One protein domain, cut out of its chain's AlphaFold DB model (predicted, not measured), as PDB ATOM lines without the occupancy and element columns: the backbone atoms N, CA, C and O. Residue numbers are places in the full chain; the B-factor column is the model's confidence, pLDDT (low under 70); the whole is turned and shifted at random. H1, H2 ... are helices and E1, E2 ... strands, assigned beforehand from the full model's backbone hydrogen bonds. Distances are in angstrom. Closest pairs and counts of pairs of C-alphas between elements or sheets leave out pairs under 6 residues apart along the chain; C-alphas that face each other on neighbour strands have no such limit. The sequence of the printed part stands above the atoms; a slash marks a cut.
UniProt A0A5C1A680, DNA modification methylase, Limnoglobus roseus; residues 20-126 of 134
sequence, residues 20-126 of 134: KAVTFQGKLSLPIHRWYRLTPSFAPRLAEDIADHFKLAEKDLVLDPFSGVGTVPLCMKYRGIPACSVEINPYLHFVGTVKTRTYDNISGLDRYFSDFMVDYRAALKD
ATOM      1  N   LYS A  20     -40.225 -11.975  68.286       75.81
ATOM      2  CA  LYS A  20     -40.039 -10.653  68.919       75.81
ATOM      3  C   LYS A  20     -41.320 -10.093  69.547       75.81
ATOM      4  O   LYS A  20     -41.228  -9.304  70.476       75.81
ATOM      5  N   ALA A  21     -42.493 -10.494  69.063       75.38
ATOM      6  CA  ALA A  21     -43.782 -10.053  69.589       75.38
ATOM      7  C   ALA A  21     -44.219 -10.829  70.842       75.38
ATOM      8  O   ALA A  21     -45.160 -10.405  71.502       75.38
ATOM      9  N   VAL A  22     -43.549 -11.939  71.182       76.00
ATOM     10  CA  VAL A  22     -43.939 -12.798  72.317       76.00
ATOM     11  C   VAL A  22     -42.813 -13.072  73.315       76.00
ATOM     12  O   VAL A  22     -43.096 -13.352  74.473       76.00
ATOM     13  N   THR A  23     -41.541 -12.912  72.941       76.88
ATOM     14  CA  THR A  23     -40.379 -13.182  73.816       76.88
ATOM     15  C   THR A  23     -39.636 -11.918  74.259       76.88
ATOM     16  O   THR A  23     -39.846 -10.824  73.733       76.88
ATOM     17  N   PHE A  24     -38.672 -12.070  75.176       73.56
ATOM     18  CA  PHE A  24     -37.819 -10.978  75.660       73.56
ATOM     19  C   PHE A  24     -37.123 -10.177  74.547       73.56
ATOM     20  O   PHE A  24     -36.764  -9.024  74.777       73.56
ATOM     21  N   GLN A  25     -36.937 -10.734  73.345       68.69
ATOM     22  CA  GLN A  25     -36.283 -10.034  72.235       68.69
ATOM     23  C   GLN A  25     -36.998  -8.728  71.856       68.69
ATOM     24  O   GLN A  25     -36.333  -7.760  71.491       68.69
ATOM     25  N   GLY A  26     -38.328  -8.664  71.997       70.94
ATOM     26  CA  GLY A  26     -39.104  -7.441  71.764       70.94
ATOM     27  C   GLY A  26     -38.834  -6.319  72.770       70.94
ATOM     28  O   GLY A  26     -39.118  -5.161  72.486       70.94
ATOM     29  N   LYS A  27     -38.252  -6.631  73.938       72.94
ATOM     30  CA  LYS A  27     -37.917  -5.645  74.985       72.94
ATOM     31  C   LYS A  27     -36.704  -4.803  74.639       72.94
ATOM     32  O   LYS A  27     -36.589  -3.681  75.122       72.94
ATOM     33  N   LEU A  28     -35.779  -5.356  73.855       72.25
ATOM     34  CA  LEU A  28     -34.437  -4.796  73.694       72.25
ATOM     35  C   LEU A  28     -34.439  -3.443  72.965       72.25
ATOM     36  O   LEU A  28     -33.520  -2.652  73.150       72.25
ATOM     37  N   SER A  29     -35.487  -3.142  72.195       75.94
ATOM     38  CA  SER A  29     -35.671  -1.848  71.533       75.94
ATOM     39  C   SER A  29     -36.387  -0.802  72.394       75.94
ATOM     40  O   SER A  29     -36.418   0.364  72.014       75.94
ATOM     41  N   LEU A  30     -36.929  -1.150  73.565       79.06
ATOM     42  CA  LEU A  30     -37.749  -0.239  74.374       79.06
ATOM     43  C   LEU A  30     -36.942   0.326  75.562       79.06
ATOM     44  O   LEU A  30     -36.341  -0.467  76.289       79.06
ATOM     45  N   PRO A  31     -36.882   1.658  75.782       80.81
ATOM     46  CA  PRO A  31     -35.980   2.278  76.766       80.81
ATOM     47  C   PRO A  31     -36.119   1.731  78.197       80.81
ATOM     48  O   PRO A  31     -35.141   1.249  78.762       80.81
ATOM     49  N   ILE A  32     -37.334   1.711  78.760       86.12
ATOM     50  CA  ILE A  32     -37.564   1.229  80.137       86.12
ATOM     51  C   ILE A  32     -37.597  -0.306  80.227       86.12
ATOM     52  O   ILE A  32     -37.393  -0.874  81.296       86.12
ATOM     53  N   HIS A  33     -37.796  -1.041  79.132       86.38
ATOM     54  CA  HIS A  33     -37.729  -2.506  79.201       86.38
ATOM     55  C   HIS A  33     -36.300  -3.043  79.054       86.38
ATOM     56  O   HIS A  33     -36.001  -4.082  79.644       86.38
ATOM     57  N   ARG A  34     -35.415  -2.351  78.319       87.50
ATOM     58  CA  ARG A  34     -34.069  -2.851  77.986       87.50
ATOM     59  C   ARG A  34     -33.039  -2.755  79.115       87.50
ATOM     60  O   ARG A  34     -32.070  -3.502  79.076       87.50
ATOM     61  N   TRP A  35     -33.228  -1.878  80.109       85.88
ATOM     62  CA  TRP A  35     -32.252  -1.687  81.202       85.88
ATOM     63  C   TRP A  35     -32.076  -2.920  82.106       85.88
ATOM     64  O   TRP A  35     -31.087  -3.011  82.826       85.88
ATOM     65  N   TYR A  36     -32.993  -3.894  82.039       88.88
ATOM     66  CA  TYR A  36     -32.844  -5.178  82.715       88.88
ATOM     67  C   TYR A  36     -33.363  -6.333  81.850       88.88
ATOM     68  O   TYR A  36     -34.537  -6.360  81.463       88.88
ATOM     69  N   ARG A  37     -32.501  -7.327  81.595       86.31
ATOM     70  CA  ARG A  37     -32.825  -8.521  80.805       86.31
ATOM     71  C   ARG A  37     -33.177  -9.702  81.710       86.31
ATOM     72  O   ARG A  37     -32.303 -10.283  82.337       86.31
ATOM     73  N   LEU A  38     -34.442 -10.121  81.666       86.44
ATOM     74  CA  LEU A  38     -34.913 -11.388  82.233       86.44
ATOM     75  C   LEU A  38     -35.201 -12.377  81.096       86.44
ATOM     76  O   LEU A  38     -36.146 -12.179  80.334       86.44
ATOM     77  N   THR A  39     -34.391 -13.427  80.955       83.25
ATOM     78  CA  THR A  39     -34.530 -14.418  79.869       83.25
ATOM     79  C   THR A  39     -35.910 -15.091  79.801       83.25
ATOM     80  O   THR A  39     -36.458 -15.120  78.701       83.25
ATOM     81  N   PRO A  40     -36.528 -15.559  80.909       84.44
ATOM     82  CA  PRO A  40     -37.842 -16.217  80.856       84.44
ATOM     83  C   PRO A  40     -39.030 -15.254  80.661       84.44
ATOM     84  O   PRO A  40     -40.163 -15.600  80.969       84.44
ATOM     85  N   SER A  41     -38.806 -14.026  80.188       85.50
ATOM     86  CA  SER A  41     -39.856 -13.007  80.128       85.50
ATOM     87  C   SER A  41     -40.470 -12.838  78.730       85.50
ATOM     88  O   SER A  41     -39.775 -12.911  77.715       85.50
ATOM     89  N   PHE A  42     -41.775 -12.561  78.674       88.25
ATOM     90  CA  PHE A  42     -42.529 -12.324  77.432       88.25
ATOM     91  C   PHE A  42     -42.412 -10.872  76.941       88.25
ATOM     92  O   PHE A  42     -42.119  -9.982  77.735       88.25
ATOM     93  N   ALA A  43     -42.655 -10.597  75.656       88.81
ATOM     94  CA  ALA A  43     -42.554  -9.246  75.081       88.81
ATOM     95  C   ALA A  43     -43.625  -8.272  75.629       88.81
ATOM     96  O   ALA A  43     -44.773  -8.678  75.760       88.81
ATOM     97  N   PRO A  44     -43.333  -6.972  75.831       91.31
ATOM     98  CA  PRO A  44     -44.311  -5.986  76.321       91.31
ATOM     99  C   PRO A  44     -45.567  -5.914  75.449       91.31
ATOM    100  O   PRO A  44     -46.680  -5.823  75.956       91.31
ATOM    101  N   ARG A  45     -45.382  -6.109  74.138       89.75
ATOM    102  CA  ARG A  45     -46.456  -6.176  73.152       89.75
ATOM    103  C   ARG A  45     -47.544  -7.200  73.494       89.75
ATOM    104  O   ARG A  45     -48.709  -6.938  73.240       89.75
ATOM    105  N   LEU A  46     -47.190  -8.333  74.105       90.50
ATOM    106  CA  LEU A  46     -48.182  -9.326  74.515       90.50
ATOM    107  C   LEU A  46     -49.133  -8.768  75.585       90.50
ATOM    108  O   LEU A  46     -50.331  -9.009  75.504       90.50
ATOM    109  N   ALA A  47     -48.623  -7.996  76.550       93.25
ATOM    110  CA  ALA A  47     -49.462  -7.361  77.567       93.25
ATOM    111  C   ALA A  47     -50.380  -6.288  76.956       93.25
ATOM    112  O   ALA A  47     -51.541  -6.185  77.340       93.25
ATOM    113  N   GLU A  48     -49.876  -5.522  75.987       92.50
ATOM    114  CA  GLU A  48     -50.670  -4.535  75.244       92.50
ATOM    115  C   GLU A  48     -51.792  -5.197  74.437       92.50
ATOM    116  O   GLU A  48     -52.940  -4.778  74.540       92.50
ATOM    117  N   ASP A  49     -51.487  -6.273  73.706       90.94
ATOM    118  CA  ASP A  49     -52.485  -6.982  72.902       90.94
ATOM    119  C   ASP A  49     -53.564  -7.648  73.778       90.94
ATOM    120  O   ASP A  49     -54.721  -7.726  73.373       90.94
ATOM    121  N   ILE A  50     -53.206  -8.123  74.979       91.56
ATOM    122  CA  ILE A  50     -54.175  -8.628  75.965       91.56
ATOM    123  C   ILE A  50     -55.086  -7.492  76.438       91.56
ATOM    124  O   ILE A  50     -56.304  -7.661  76.464       91.56
ATOM    125  N   ALA A  51     -54.527  -6.322  76.760       93.38
ATOM    126  CA  ALA A  51     -55.334  -5.170  77.153       93.38
ATOM    127  C   ALA A  51     -56.284  -4.710  76.038       93.38
ATOM    128  O   ALA A  51     -57.437  -4.384  76.323       93.38
ATOM    129  N   ASP A  52     -55.835  -4.733  74.780       92.00
ATOM    130  CA  ASP A  52     -56.671  -4.421  73.615       92.00
ATOM    131  C   ASP A  52     -57.794  -5.441  73.429       92.00
ATOM    132  O   ASP A  52     -58.948  -5.066  73.219       92.00
ATOM    133  N   HIS A  53     -57.470  -6.731  73.544       89.00
ATOM    134  CA  HIS A  53     -58.434  -7.817  73.396       89.00
ATOM    135  C   HIS A  53     -59.584  -7.700  74.404       89.00
ATOM    136  O   HIS A  53     -60.750  -7.731  74.016       89.00
ATOM    137  N   PHE A  54     -59.257  -7.472  75.679       90.88
ATOM    138  CA  PHE A  54     -60.243  -7.281  76.746       90.88
ATOM    139  C   PHE A  54     -60.814  -5.858  76.817       90.88
ATOM    140  O   PHE A  54     -61.634  -5.579  77.692       90.88
ATOM    141  N   LYS A  55     -60.415  -4.960  75.901       92.56
ATOM    142  CA  LYS A  55     -60.839  -3.550  75.854       92.56
ATOM    143  C   LYS A  55     -60.690  -2.849  77.210       92.56
ATOM    144  O   LYS A  55     -61.583  -2.117  77.640       92.56
ATOM    145  N   LEU A  56     -59.571  -3.108  77.886       95.06
ATOM    146  CA  LEU A  56     -59.293  -2.552  79.207       95.06
ATOM    147  C   LEU A  56     -59.173  -1.027  79.133       95.06
ATOM    148  O   LEU A  56     -58.545  -0.487  78.218       95.06
ATOM    149  N   ALA A  57     -59.750  -0.350  80.121       95.12
ATOM    150  CA  ALA A  57     -59.738   1.101  80.244       95.12
ATOM    151  C   ALA A  57     -59.391   1.537  81.678       95.12
ATOM    152  O   ALA A  57     -59.234   0.712  82.573       95.12
ATOM    153  N   GLU A  58     -59.313   2.848  81.913       96.31
ATOM    154  CA  GLU A  58     -58.944   3.455  83.208       96.31
ATOM    155  C   GLU A  58     -59.847   3.030  84.384       96.31
ATOM    156  O   GLU A  58     -59.453   3.115  85.544       96.31
ATOM    157  N   LYS A  59     -61.064   2.551  84.091       95.12
ATOM    158  CA  LYS A  59     -62.021   2.020  85.078       95.12
ATOM    159  C   LYS A  59     -61.716   0.588  85.539       95.12
ATOM    160  O   LYS A  59     -62.338   0.116  86.488       95.12
ATOM    161  N   ASP A  60     -60.868  -0.127  84.808       96.25
ATOM    162  CA  ASP A  60     -60.554  -1.530  85.053       96.25
ATOM    163  C   ASP A  60     -59.272  -1.646  85.894       96.25
ATOM    164  O   ASP A  60     -58.469  -0.719  85.963       96.25
ATOM    165  N   LEU A  61     -59.079  -2.789  86.554       96.69
ATOM    166  CA  LEU A  61     -57.902  -3.055  87.379       96.69
ATOM    167  C   LEU A  61     -57.240  -4.355  86.930       96.69
ATOM    168  O   LEU A  61     -57.881  -5.406  86.900       96.69
ATOM    169  N   VAL A  62     -55.948  -4.288  86.620       97.56
ATOM    170  CA  VAL A  62     -55.145  -5.456  86.239       97.56
ATOM    171  C   VAL A  62     -54.369  -5.980  87.444       97.56
ATOM    172  O   VAL A  62     -53.705  -5.211  88.134       97.56
ATOM    173  N   LEU A  63     -54.408  -7.292  87.677       97.38
ATOM    174  CA  LEU A  63     -53.560  -7.971  88.658       97.38
ATOM    175  C   LEU A  63     -52.540  -8.863  87.942       97.38
ATOM    176  O   LEU A  63     -52.921  -9.768  87.205       97.38
ATOM    177  N   ASP A  64     -51.255  -8.634  88.204       96.44
ATOM    178  CA  ASP A  64     -50.147  -9.486  87.761       96.44
ATOM    179  C   ASP A  64     -49.507 -10.198  88.973       96.44
ATOM    180  O   ASP A  64     -48.656  -9.613  89.652       96.44
ATOM    181  N   PRO A  65     -49.918 -11.438  89.303       96.19
ATOM    182  CA  PRO A  65     -49.453 -12.129  90.506       96.19
ATOM    183  C   PRO A  65     -48.013 -12.664  90.401       96.19
ATOM    184  O   PRO A  65     -47.462 -13.096  91.413       96.19
ATOM    185  N   PHE A  66     -47.404 -12.640  89.207       95.12
ATOM    186  CA  PHE A  66     -46.060 -13.168  88.931       95.12
ATOM    187  C   PHE A  66     -45.277 -12.194  88.049       95.12
ATOM    188  O   PHE A  66     -44.827 -12.515  86.945       95.12
ATOM    189  N   SER A  67     -45.151 -10.961  88.532       95.00
ATOM    190  CA  SER A  67     -44.797  -9.834  87.674       95.00
ATOM    191  C   SER A  67     -43.362  -9.821  87.168       95.00
ATOM    192  O   SER A  67     -43.044  -9.093  86.212       95.00
ATOM    193  N   GLY A  68     -42.478 -10.618  87.777       95.06
ATOM    194  CA  GLY A  68     -41.064 -10.651  87.463       95.06
ATOM    195  C   GLY A  68     -40.492  -9.244  87.525       95.06
ATOM    196  O   GLY A  68     -40.393  -8.620  88.571       95.06
ATOM    197  N   VAL A  69     -40.137  -8.707  86.360       95.25
ATOM    198  CA  VAL A  69     -39.539  -7.370  86.230       95.25
ATOM    199  C   VAL A  69     -40.564  -6.277  85.921       95.25
ATOM    200  O   VAL A  69     -40.211  -5.298  85.266       95.25
ATOM    201  N   GLY A  70     -41.833  -6.470  86.285       95.69
ATOM    202  CA  GLY A  70     -42.896  -5.470  86.165       95.69
ATOM    203  C   GLY A  70     -43.279  -5.111  84.728       95.69
ATOM    204  O   GLY A  70     -43.494  -3.940  84.428       95.69
ATOM    205  N   THR A  71     -43.327  -6.084  83.805       95.75
ATOM    206  CA  THR A  71     -43.671  -5.788  82.394       95.75
ATOM    207  C   THR A  71     -45.141  -5.382  82.239       95.75
ATOM    208  O   THR A  71     -45.398  -4.346  81.632       95.75
ATOM    209  N   VAL A  72     -46.087  -6.142  82.812       97.00
ATOM    210  CA  VAL A  72     -47.527  -5.820  82.752       97.00
ATOM    211  C   VAL A  72     -47.853  -4.482  83.417       97.00
ATOM    212  O   VAL A  72     -48.397  -3.625  82.721       97.00
ATOM    213  N   PRO A  73     -47.511  -4.236  84.702       97.12
ATOM    214  CA  PRO A  73     -47.894  -2.987  85.361       97.12
ATOM    215  C   PRO A  73     -47.287  -1.754  84.681       97.12
ATOM    216  O   PRO A  73     -47.923  -0.706  84.648       97.12
ATOM    217  N   LEU A  74     -46.100  -1.869  84.072       96.56
ATOM    218  CA  LEU A  74     -45.514  -0.784  83.284       96.56
ATOM    219  C   LEU A  74     -46.305  -0.501  81.996       96.56
ATOM    220  O   LEU A  74     -46.601   0.657  81.710       96.56
ATOM    221  N   CYS A  75     -46.671  -1.539  81.235       96.38
ATOM    222  CA  CYS A  75     -47.511  -1.387  80.041       96.38
ATOM    223  C   CYS A  75     -48.877  -0.776  80.385       96.38
ATOM    224  O   CYS A  75     -49.332   0.127  79.689       96.38
ATOM    225  N   MET A  76     -49.513  -1.233  81.469       97.56
ATOM    226  CA  MET A  76     -50.799  -0.691  81.920       97.56
ATOM    227  C   MET A  76     -50.673   0.768  82.364       97.56
ATOM    228  O   MET A  76     -51.468   1.603  81.935       97.56
ATOM    229  N   LYS A  77     -49.609   1.109  83.109       95.94
ATOM    230  CA  LYS A  77     -49.306   2.491  83.501       95.94
ATOM    231  C   LYS A  77     -49.188   3.420  82.291       95.94
ATOM    232  O   LYS A  77     -49.767   4.501  82.307       95.94
ATOM    233  N   TYR A  78     -48.489   3.005  81.231       95.12
ATOM    234  CA  TYR A  78     -48.390   3.803  80.000       95.12
ATOM    235  C   TYR A  78     -49.732   4.026  79.294       95.12
ATOM    236  O   TYR A  78     -49.857   4.969  78.517       95.12
ATOM    237  N   ARG A  79     -50.726   3.178  79.564       95.62
ATOM    238  CA  ARG A  79     -52.079   3.259  79.005       95.62
ATOM    239  C   ARG A  79     -53.089   3.920  79.948       95.62
ATOM    240  O   ARG A  79     -54.269   3.929  79.624       95.62
ATOM    241  N   GLY A  80     -52.661   4.413  81.113       96.56
ATOM    242  CA  GLY A  80     -53.566   4.960  82.130       96.56
ATOM    243  C   GLY A  80     -54.430   3.909  82.839       96.56
ATOM    244  O   GLY A  80     -55.353   4.265  83.561       96.56
ATOM    245  N   ILE A  81     -54.144   2.616  82.662       97.88
ATOM    246  CA  ILE A  81     -54.913   1.523  83.268       97.88
ATOM    247  C   ILE A  81     -54.319   1.205  84.652       97.88
ATOM    248  O   ILE A  81     -53.126   0.885  84.737       97.88
ATOM    249  N   PRO A  82     -55.111   1.257  85.739       97.75
ATOM    250  CA  PRO A  82     -54.680   0.809  87.059       97.75
ATOM    251  C   PRO A  82     -54.176  -0.640  87.050       97.75
ATOM    252  O   PRO A  82     -54.814  -1.543  86.503       97.75
ATOM    253  N   ALA A  83     -53.035  -0.882  87.697       97.56
ATOM    254  CA  ALA A  83     -52.470  -2.220  87.819       97.56
ATOM    255  C   ALA A  83     -51.804  -2.448  89.179       97.56
ATOM    256  O   ALA A  83     -51.076  -1.592  89.682       97.56
ATOM    257  N   CYS A  84     -52.011  -3.643  89.725       97.19
ATOM    258  CA  CYS A  84     -51.340  -4.174  90.902       97.19
ATOM    259  C   CYS A  84     -50.480  -5.373  90.499       97.19
ATOM    260  O   CYS A  84     -50.856  -6.162  89.631       97.19
ATOM    261  N   SER A  85     -49.332  -5.537  91.147       96.81
ATOM    262  CA  SER A  85     -48.400  -6.617  90.830       96.81
ATOM    263  C   SER A  85     -47.752  -7.200  92.075       96.81
ATOM    264  O   SER A  85     -47.422  -6.456  92.996       96.81
ATOM    265  N   VAL A  86     -47.518  -8.511  92.064       97.75
ATOM    266  CA  VAL A  86     -46.811  -9.244  93.121       97.75
ATOM    267  C   VAL A  86     -45.577  -9.920  92.521       97.75
ATOM    268  O   VAL A  86     -45.579 -10.347  91.366       97.75
ATOM    269  N   GLU A  87     -44.492  -9.964  93.289       97.25
ATOM    270  CA  GLU A  87     -43.280 -10.713  92.961       97.25
ATOM    271  C   GLU A  87     -42.582 -11.113  94.262       97.25
ATOM    272  O   GLU A  87     -42.348 -10.270  95.127       97.25
ATOM    273  N   ILE A  88     -42.263 -12.399  94.403       97.50
ATOM    274  CA  ILE A  88     -41.653 -12.941  95.622       97.50
ATOM    275  C   ILE A  88     -40.142 -12.723  95.647       97.50
ATOM    276  O   ILE A  88     -39.549 -12.588  96.715       97.50
ATOM    277  N   ASN A  89     -39.499 -12.684  94.479       96.25
ATOM    278  CA  ASN A  89     -38.076 -12.429  94.398       96.25
ATOM    279  C   ASN A  89     -37.805 -10.943  94.702       96.25
ATOM    280  O   ASN A  89     -38.167 -10.081  93.896       96.25
ATOM    281  N   PRO A  90     -37.110 -10.612  95.809       96.75
ATOM    282  CA  PRO A  90     -36.945  -9.226  96.245       96.75
ATOM    283  C   PRO A  90     -36.176  -8.372  95.230       96.75
ATOM    284  O   PRO A  90     -36.425  -7.173  95.104       96.75
ATOM    285  N   TYR A  91     -35.270  -8.981  94.463       96.12
ATOM    286  CA  TYR A  91     -34.508  -8.277  93.441       96.12
ATOM    287  C   TYR A  91     -35.355  -7.968  92.202       96.12
ATOM    288  O   TYR A  91     -35.327  -6.847  91.696       96.12
ATOM    289  N   LEU A  92     -36.154  -8.928  91.729       96.06
ATOM    290  CA  LEU A  92     -37.069  -8.689  90.609       96.06
ATOM    291  C   LEU A  92     -38.165  -7.688  90.997       96.06
ATOM    292  O   LEU A  92     -38.443  -6.769  90.225       96.06
ATOM    293  N   HIS A  93     -38.678  -7.785  92.226       96.44
ATOM    294  CA  HIS A  93     -39.578  -6.798  92.815       96.44
ATOM    295  C   HIS A  93     -38.964  -5.388  92.814       96.44
ATOM    296  O   HIS A  93     -39.619  -4.433  92.394       96.44
ATOM    297  N   PHE A  94     -37.697  -5.238  93.220       96.50
ATOM    298  CA  PHE A  94     -36.983  -3.960  93.146       96.50
ATOM    299  C   PHE A  94     -36.913  -3.424  91.706       96.50
ATOM    300  O   PHE A  94     -37.275  -2.273  91.460       96.50
ATOM    301  N   VAL A  95     -36.518  -4.262  90.740       96.06
ATOM    302  CA  VAL A  95     -36.464  -3.881  89.317       96.06
ATOM    303  C   VAL A  95     -37.842  -3.446  88.808       96.06
ATOM    304  O   VAL A  95     -37.952  -2.427  88.124       96.06
ATOM    305  N   GLY A  96     -38.895  -4.199  89.134       95.94
ATOM    306  CA  GLY A  96     -40.274  -3.861  88.789       95.94
ATOM    307  C   GLY A  96     -40.714  -2.533  89.404       95.94
ATOM    308  O   GLY A  96     -41.230  -1.678  88.693       95.94
ATOM    309  N   THR A  97     -40.418  -2.317  90.686       96.19
ATOM    310  CA  THR A  97     -40.749  -1.084  91.419       96.19
ATOM    311  C   THR A  97     -40.083   0.142  90.799       96.19
ATOM    312  O   THR A  97     -40.731   1.165  90.599       96.19
ATOM    313  N   VAL A  98     -38.795   0.054  90.458       95.06
ATOM    314  CA  VAL A  98     -38.070   1.157  89.803       95.06
ATOM    315  C   VAL A  98     -38.638   1.439  88.410       95.06
ATOM    316  O   VAL A  98     -38.808   2.599  88.045       95.06
ATOM    317  N   LYS A  99     -39.001   0.398  87.646       93.81
ATOM    318  CA  LYS A  99     -39.648   0.545  86.329       93.81
ATOM    319  C   LYS A  99     -40.979   1.280  86.401       93.81
ATOM    320  O   LYS A  99     -41.287   2.056  85.502       93.81
ATOM    321  N   THR A 100     -41.786   0.992  87.417       94.81
ATOM    322  CA  THR A 100     -43.165   1.483  87.511       94.81
ATOM    323  C   THR A 100     -43.302   2.747  88.347       94.81
ATOM    324  O   THR A 100     -44.351   3.388  88.289       94.81
ATOM    325  N   ARG A 101     -42.273   3.164  89.091       93.75
ATOM    326  CA  ARG A 101     -42.294   4.398  89.884       93.75
ATOM    327  C   ARG A 101     -42.394   5.640  88.988       93.75
ATOM    328  O   ARG A 101     -41.827   5.699  87.900       93.75
ATOM    329  N   THR A 102     -43.180   6.626  89.420       91.19
ATOM    330  CA  THR A 102     -43.161   7.980  88.843       91.19
ATOM    331  C   THR A 102     -42.087   8.791  89.560       91.19
ATOM    332  O   THR A 102     -41.969   8.706  90.782       91.19
ATOM    333  N   TYR A 103     -41.286   9.531  88.800       89.12
ATOM    334  CA  TYR A 103     -40.204  10.363  89.314       89.12
ATOM    335  C   TYR A 103     -40.492  11.819  88.946       89.12
ATOM    336  O   TYR A 103     -40.139  12.256  87.854       89.12
ATOM    337  N   ASP A 104     -41.156  12.550  89.841       89.06
ATOM    338  CA  ASP A 104     -41.581  13.937  89.581       89.06
ATOM    339  C   ASP A 104     -40.497  14.962  89.933       89.06
ATOM    340  O   ASP A 104     -40.412  16.032  89.336       89.06
ATOM    341  N   ASN A 105     -39.631  14.625  90.891       86.25
ATOM    342  CA  ASN A 105     -38.511  15.465  91.284       86.25
ATOM    343  C   ASN A 105     -37.188  14.879  90.783       86.25
ATOM    344  O   ASN A 105     -36.638  13.949  91.376       86.25
ATOM    345  N   ILE A 106     -36.669  15.463  89.705       88.88
ATOM    346  CA  ILE A 106     -35.380  15.095  89.107       88.88
ATOM    347  C   ILE A 106     -34.255  16.074  89.463       88.88
ATOM    348  O   ILE A 106     -33.150  15.934  88.948       88.88
ATOM    349  N   SER A 107     -34.491  17.045  90.355       90.75
ATOM    350  CA  SER A 107     -33.509  18.095  90.665       90.75
ATOM    351  C   SER A 107     -32.215  17.550  91.278       90.75
ATOM    352  O   SER A 107     -31.166  18.176  91.178       90.75
ATOM    353  N   GLY A 108     -32.280  16.380  91.918       86.88
ATOM    354  CA  GLY A 108     -31.119  15.702  92.489       86.88
ATOM    355  C   GLY A 108     -30.329  14.846  91.497       86.88
ATOM    356  O   GLY A 108     -29.295  14.312  91.886       86.88
ATOM    357  N   LEU A 109     -30.790  14.682  90.251       89.00
ATOM    358  CA  LEU A 109     -30.211  13.709  89.319       89.00
ATOM    359  C   LEU A 109     -28.733  13.993  89.029       89.00
ATOM    360  O   LEU A 109     -27.929  13.065  89.087       89.00
ATOM    361  N   ASP A 110     -28.366  15.256  88.809       90.50
ATOM    362  CA  ASP A 110     -26.976  15.653  88.553       90.50
ATOM    363  C   ASP A 110     -26.065  15.329  89.736       90.50
ATOM    364  O   ASP A 110     -24.953  14.825  89.559       90.50
ATOM    365  N   ARG A 111     -26.556  15.563  90.958       91.75
ATOM    366  CA  ARG A 111     -25.837  15.223  92.185       91.75
ATOM    367  C   ARG A 111     -25.672  13.713  92.312       91.75
ATOM    368  O   ARG A 111     -24.551  13.252  92.462       91.75
ATOM    369  N   TYR A 112     -26.757  12.944  92.213       90.19
ATOM    370  CA  TYR A 112     -26.698  11.484  92.340       90.19
ATOM    371  C   TYR A 112     -25.807  10.850  91.276       90.19
ATOM    372  O   TYR A 112     -25.075   9.908  91.564       90.19
ATOM    373  N   PHE A 113     -25.850  11.374  90.052       91.50
ATOM    374  CA  PHE A 113     -24.978  10.922  88.982       91.50
ATOM    375  C   PHE A 113     -23.517  11.270  89.271       91.50
ATOM    376  O   PHE A 113     -22.643  10.426  89.091       91.50
ATOM    377  N   SER A 114     -23.244  12.477  89.767       92.12
ATOM    378  CA  SER A 114     -21.893  12.890  90.160       92.12
ATOM    379  C   SER A 114     -21.337  12.016  91.286       92.12
ATOM    380  O   SER A 114     -20.233  11.493  91.141       92.12
ATOM    381  N   ASP A 115     -22.119  11.794  92.347       92.31
ATOM    382  CA  ASP A 115     -21.764  10.941  93.487       92.31
ATOM    383  C   ASP A 115     -21.478   9.502  93.011       92.31
ATOM    384  O   ASP A 115     -20.399   8.961  93.256       92.31
ATOM    385  N   PHE A 116     -22.379   8.921  92.207       91.75
ATOM    386  CA  PHE A 116     -22.178   7.599  91.603       91.75
ATOM    387  C   PHE A 116     -20.897   7.525  90.764       91.75
ATOM    388  O   PHE A 116     -20.169   6.536  90.827       91.75
ATOM    389  N   MET A 117     -20.602   8.552  89.964       91.81
ATOM    390  CA  MET A 117     -19.413   8.567  89.112       91.81
ATOM    391  C   MET A 117     -18.113   8.675  89.915       91.81
ATOM    392  O   MET A 117     -17.085   8.178  89.447       91.81
ATOM    393  N   VAL A 118     -18.133   9.298  91.097       91.31
ATOM    394  CA  VAL A 118     -16.991   9.305  92.025       91.31
ATOM    395  C   VAL A 118     -16.727   7.889  92.532       91.31
ATOM    396  O   VAL A 118     -15.619   7.381  92.341       91.31
ATOM    397  N   ASP A 119     -17.751   7.228  93.074       89.75
ATOM    398  CA  ASP A 119     -17.646   5.862  93.597       89.75
ATOM    399  C   ASP A 119     -17.243   4.867  92.500       89.75
ATOM    400  O   ASP A 119     -16.322   4.066  92.668       89.75
ATOM    401  N   TYR A 120     -17.878   4.961  91.329       86.81
ATOM    402  CA  TYR A 120     -17.577   4.126  90.168       86.81
ATOM    403  C   TYR A 120     -16.115   4.265  89.724       86.81
ATOM    404  O   TYR A 120     -15.437   3.264  89.488       86.81
ATOM    405  N   ARG A 121     -15.589   5.496  89.636       86.38
ATOM    406  CA  ARG A 121     -14.185   5.740  89.257       86.38
ATOM    407  C   ARG A 121     -13.194   5.267  90.316       86.38
ATOM    408  O   ARG A 121     -12.097   4.851  89.949       86.38
ATOM    409  N   ALA A 122     -13.552   5.342  91.596       85.31
ATOM    410  CA  ALA A 122     -12.735   4.791  92.672       85.31
ATOM    411  C   ALA A 122     -12.657   3.262  92.557       85.31
ATOM    412  O   ALA A 122     -11.560   2.715  92.514       85.31
ATOM    413  N   ALA A 123     -13.804   2.597  92.382       82.75
ATOM    414  CA  ALA A 123     -13.891   1.145  92.247       82.75
ATOM    415  C   ALA A 123     -13.216   0.600  90.973       82.75
ATOM    416  O   ALA A 123     -12.684  -0.507  90.984       82.75
ATOM    417  N   LEU A 124     -13.176   1.365  89.872       71.38
ATOM    418  CA  LEU A 124     -12.466   0.963  88.647       71.38
ATOM    419  C   LEU A 124     -10.964   0.716  88.854       71.38
ATOM    420  O   LEU A 124     -10.360   0.017  88.042       71.38
ATOM    421  N   LYS A 125     -10.355   1.266  89.911       62.81
ATOM    422  CA  LYS A 125      -8.944   1.013  90.231       62.81
ATOM    423  C   LYS A 125      -8.699  -0.407  90.757       62.81
ATOM    424  O   LYS A 125      -7.578  -0.890  90.630       62.81
ATOM    425  N   ASP A 126      -9.741  -1.081  91.251       64.00
ATOM    426  CA  ASP A 126      -9.642  -2.368  91.952       64.00
ATOM    427  C   ASP A 126     -10.269  -3.553  91.192       64.00
ATOM    428  O   ASP A 126     -10.150  -4.700  91.623       64.00
TER     429      ASP A 126
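Overview. This is residues 20 to 126 of the 134 residues of the protein "DNA modification methylase" of Limnoglobus roseus (UniProt A0A5C1A680). Helix H4 forms the core of a small compact body, with a two-stranded parallel sheet, E1 and E2, beside it and helices H3 and H5 packed on different sides of it. From this body an arm of residues 103 to 126, which includes helix H6, sticks out and makes the length of the whole. The printed part has 107 residues, with six named helices and two named strands in the order H1, H2, H3, E1, H4, E2, H5, H6, and its class is mostly helix. The whole is loose, with a radius of gyration of the C-alphas of 16.4 A, and spans 52 by 30 by 27 A.

Along the chain. Strand E1 is residues 62 to 64, with C-alpha 62 at (-55.145, -5.456, 86.239), and strand E2 is residues 83 to 85. Between them lies H4, residues 71 to 78, 11.0 A from first to last C-alpha. H3, residues 44 to 53, is 14.5 A long, and H5, residues 90 to 100, is 15.2 A long. The short helices H1, residues 24 to 27, and H2, residues 31 to 34, come before H3; C-alpha 24 is at (-37.819, -10.978, 75.660). H6, residues 109 to 123, is the longest helix at 20.8 A and ends with C-alpha 123 at (-13.891, 1.145, 92.247).

Arrangement. E1 and E2 are parallel neighbours at 15 degrees, with N 64 and O 84 at 2.9 A and N 84 and O 62 at 2.8 A, both within hydrogen-bond range. E1, H4 and E2 make a strand-helix-strand unit, two parallel neighbour strands with a helix between them along the chain, and its crossover is right-handed. The closest C-alphas of H4 and E2 are those of Pro 73 and Ala 83, 5.3 A apart. H4 touches H5 at a shallow tilt of 20 degrees, the same way, closest at the C-alphas of Leu 74 and Thr 100, 5.3 A. H4 touches H3 at a steep tilt of 64 degrees, the same way, closest at the C-alphas of Ala 47 and Val 72, 5.7 A. H1 and H3 only just touch, with 3 pairs of C-alphas within 8 A, the closest being Lys 27 and Pro 44 at 6.5 A. H2 and H5 are close but not clearly touching, with the C-alphas of Ile 32 and Lys 99 closest at 6.6 A. H5 and H6 are apart. In H3, H4, H5 and H6 every O i to N i+4 pair is within hydrogen-bond range; H1 and H2 are too short for such a pair.

Size, cuts and confidence. The C-alphas farthest apart are those of Lys 55 and Lys 125, at 54.0 A. Without residues 103 to 126, which stand free, the body spans 30 by 27 by 21 A. The printed part has no cut, and no link is long. The mean pLDDT of the printed part is 89.9, and residues 25, 125 and 126 are under 70.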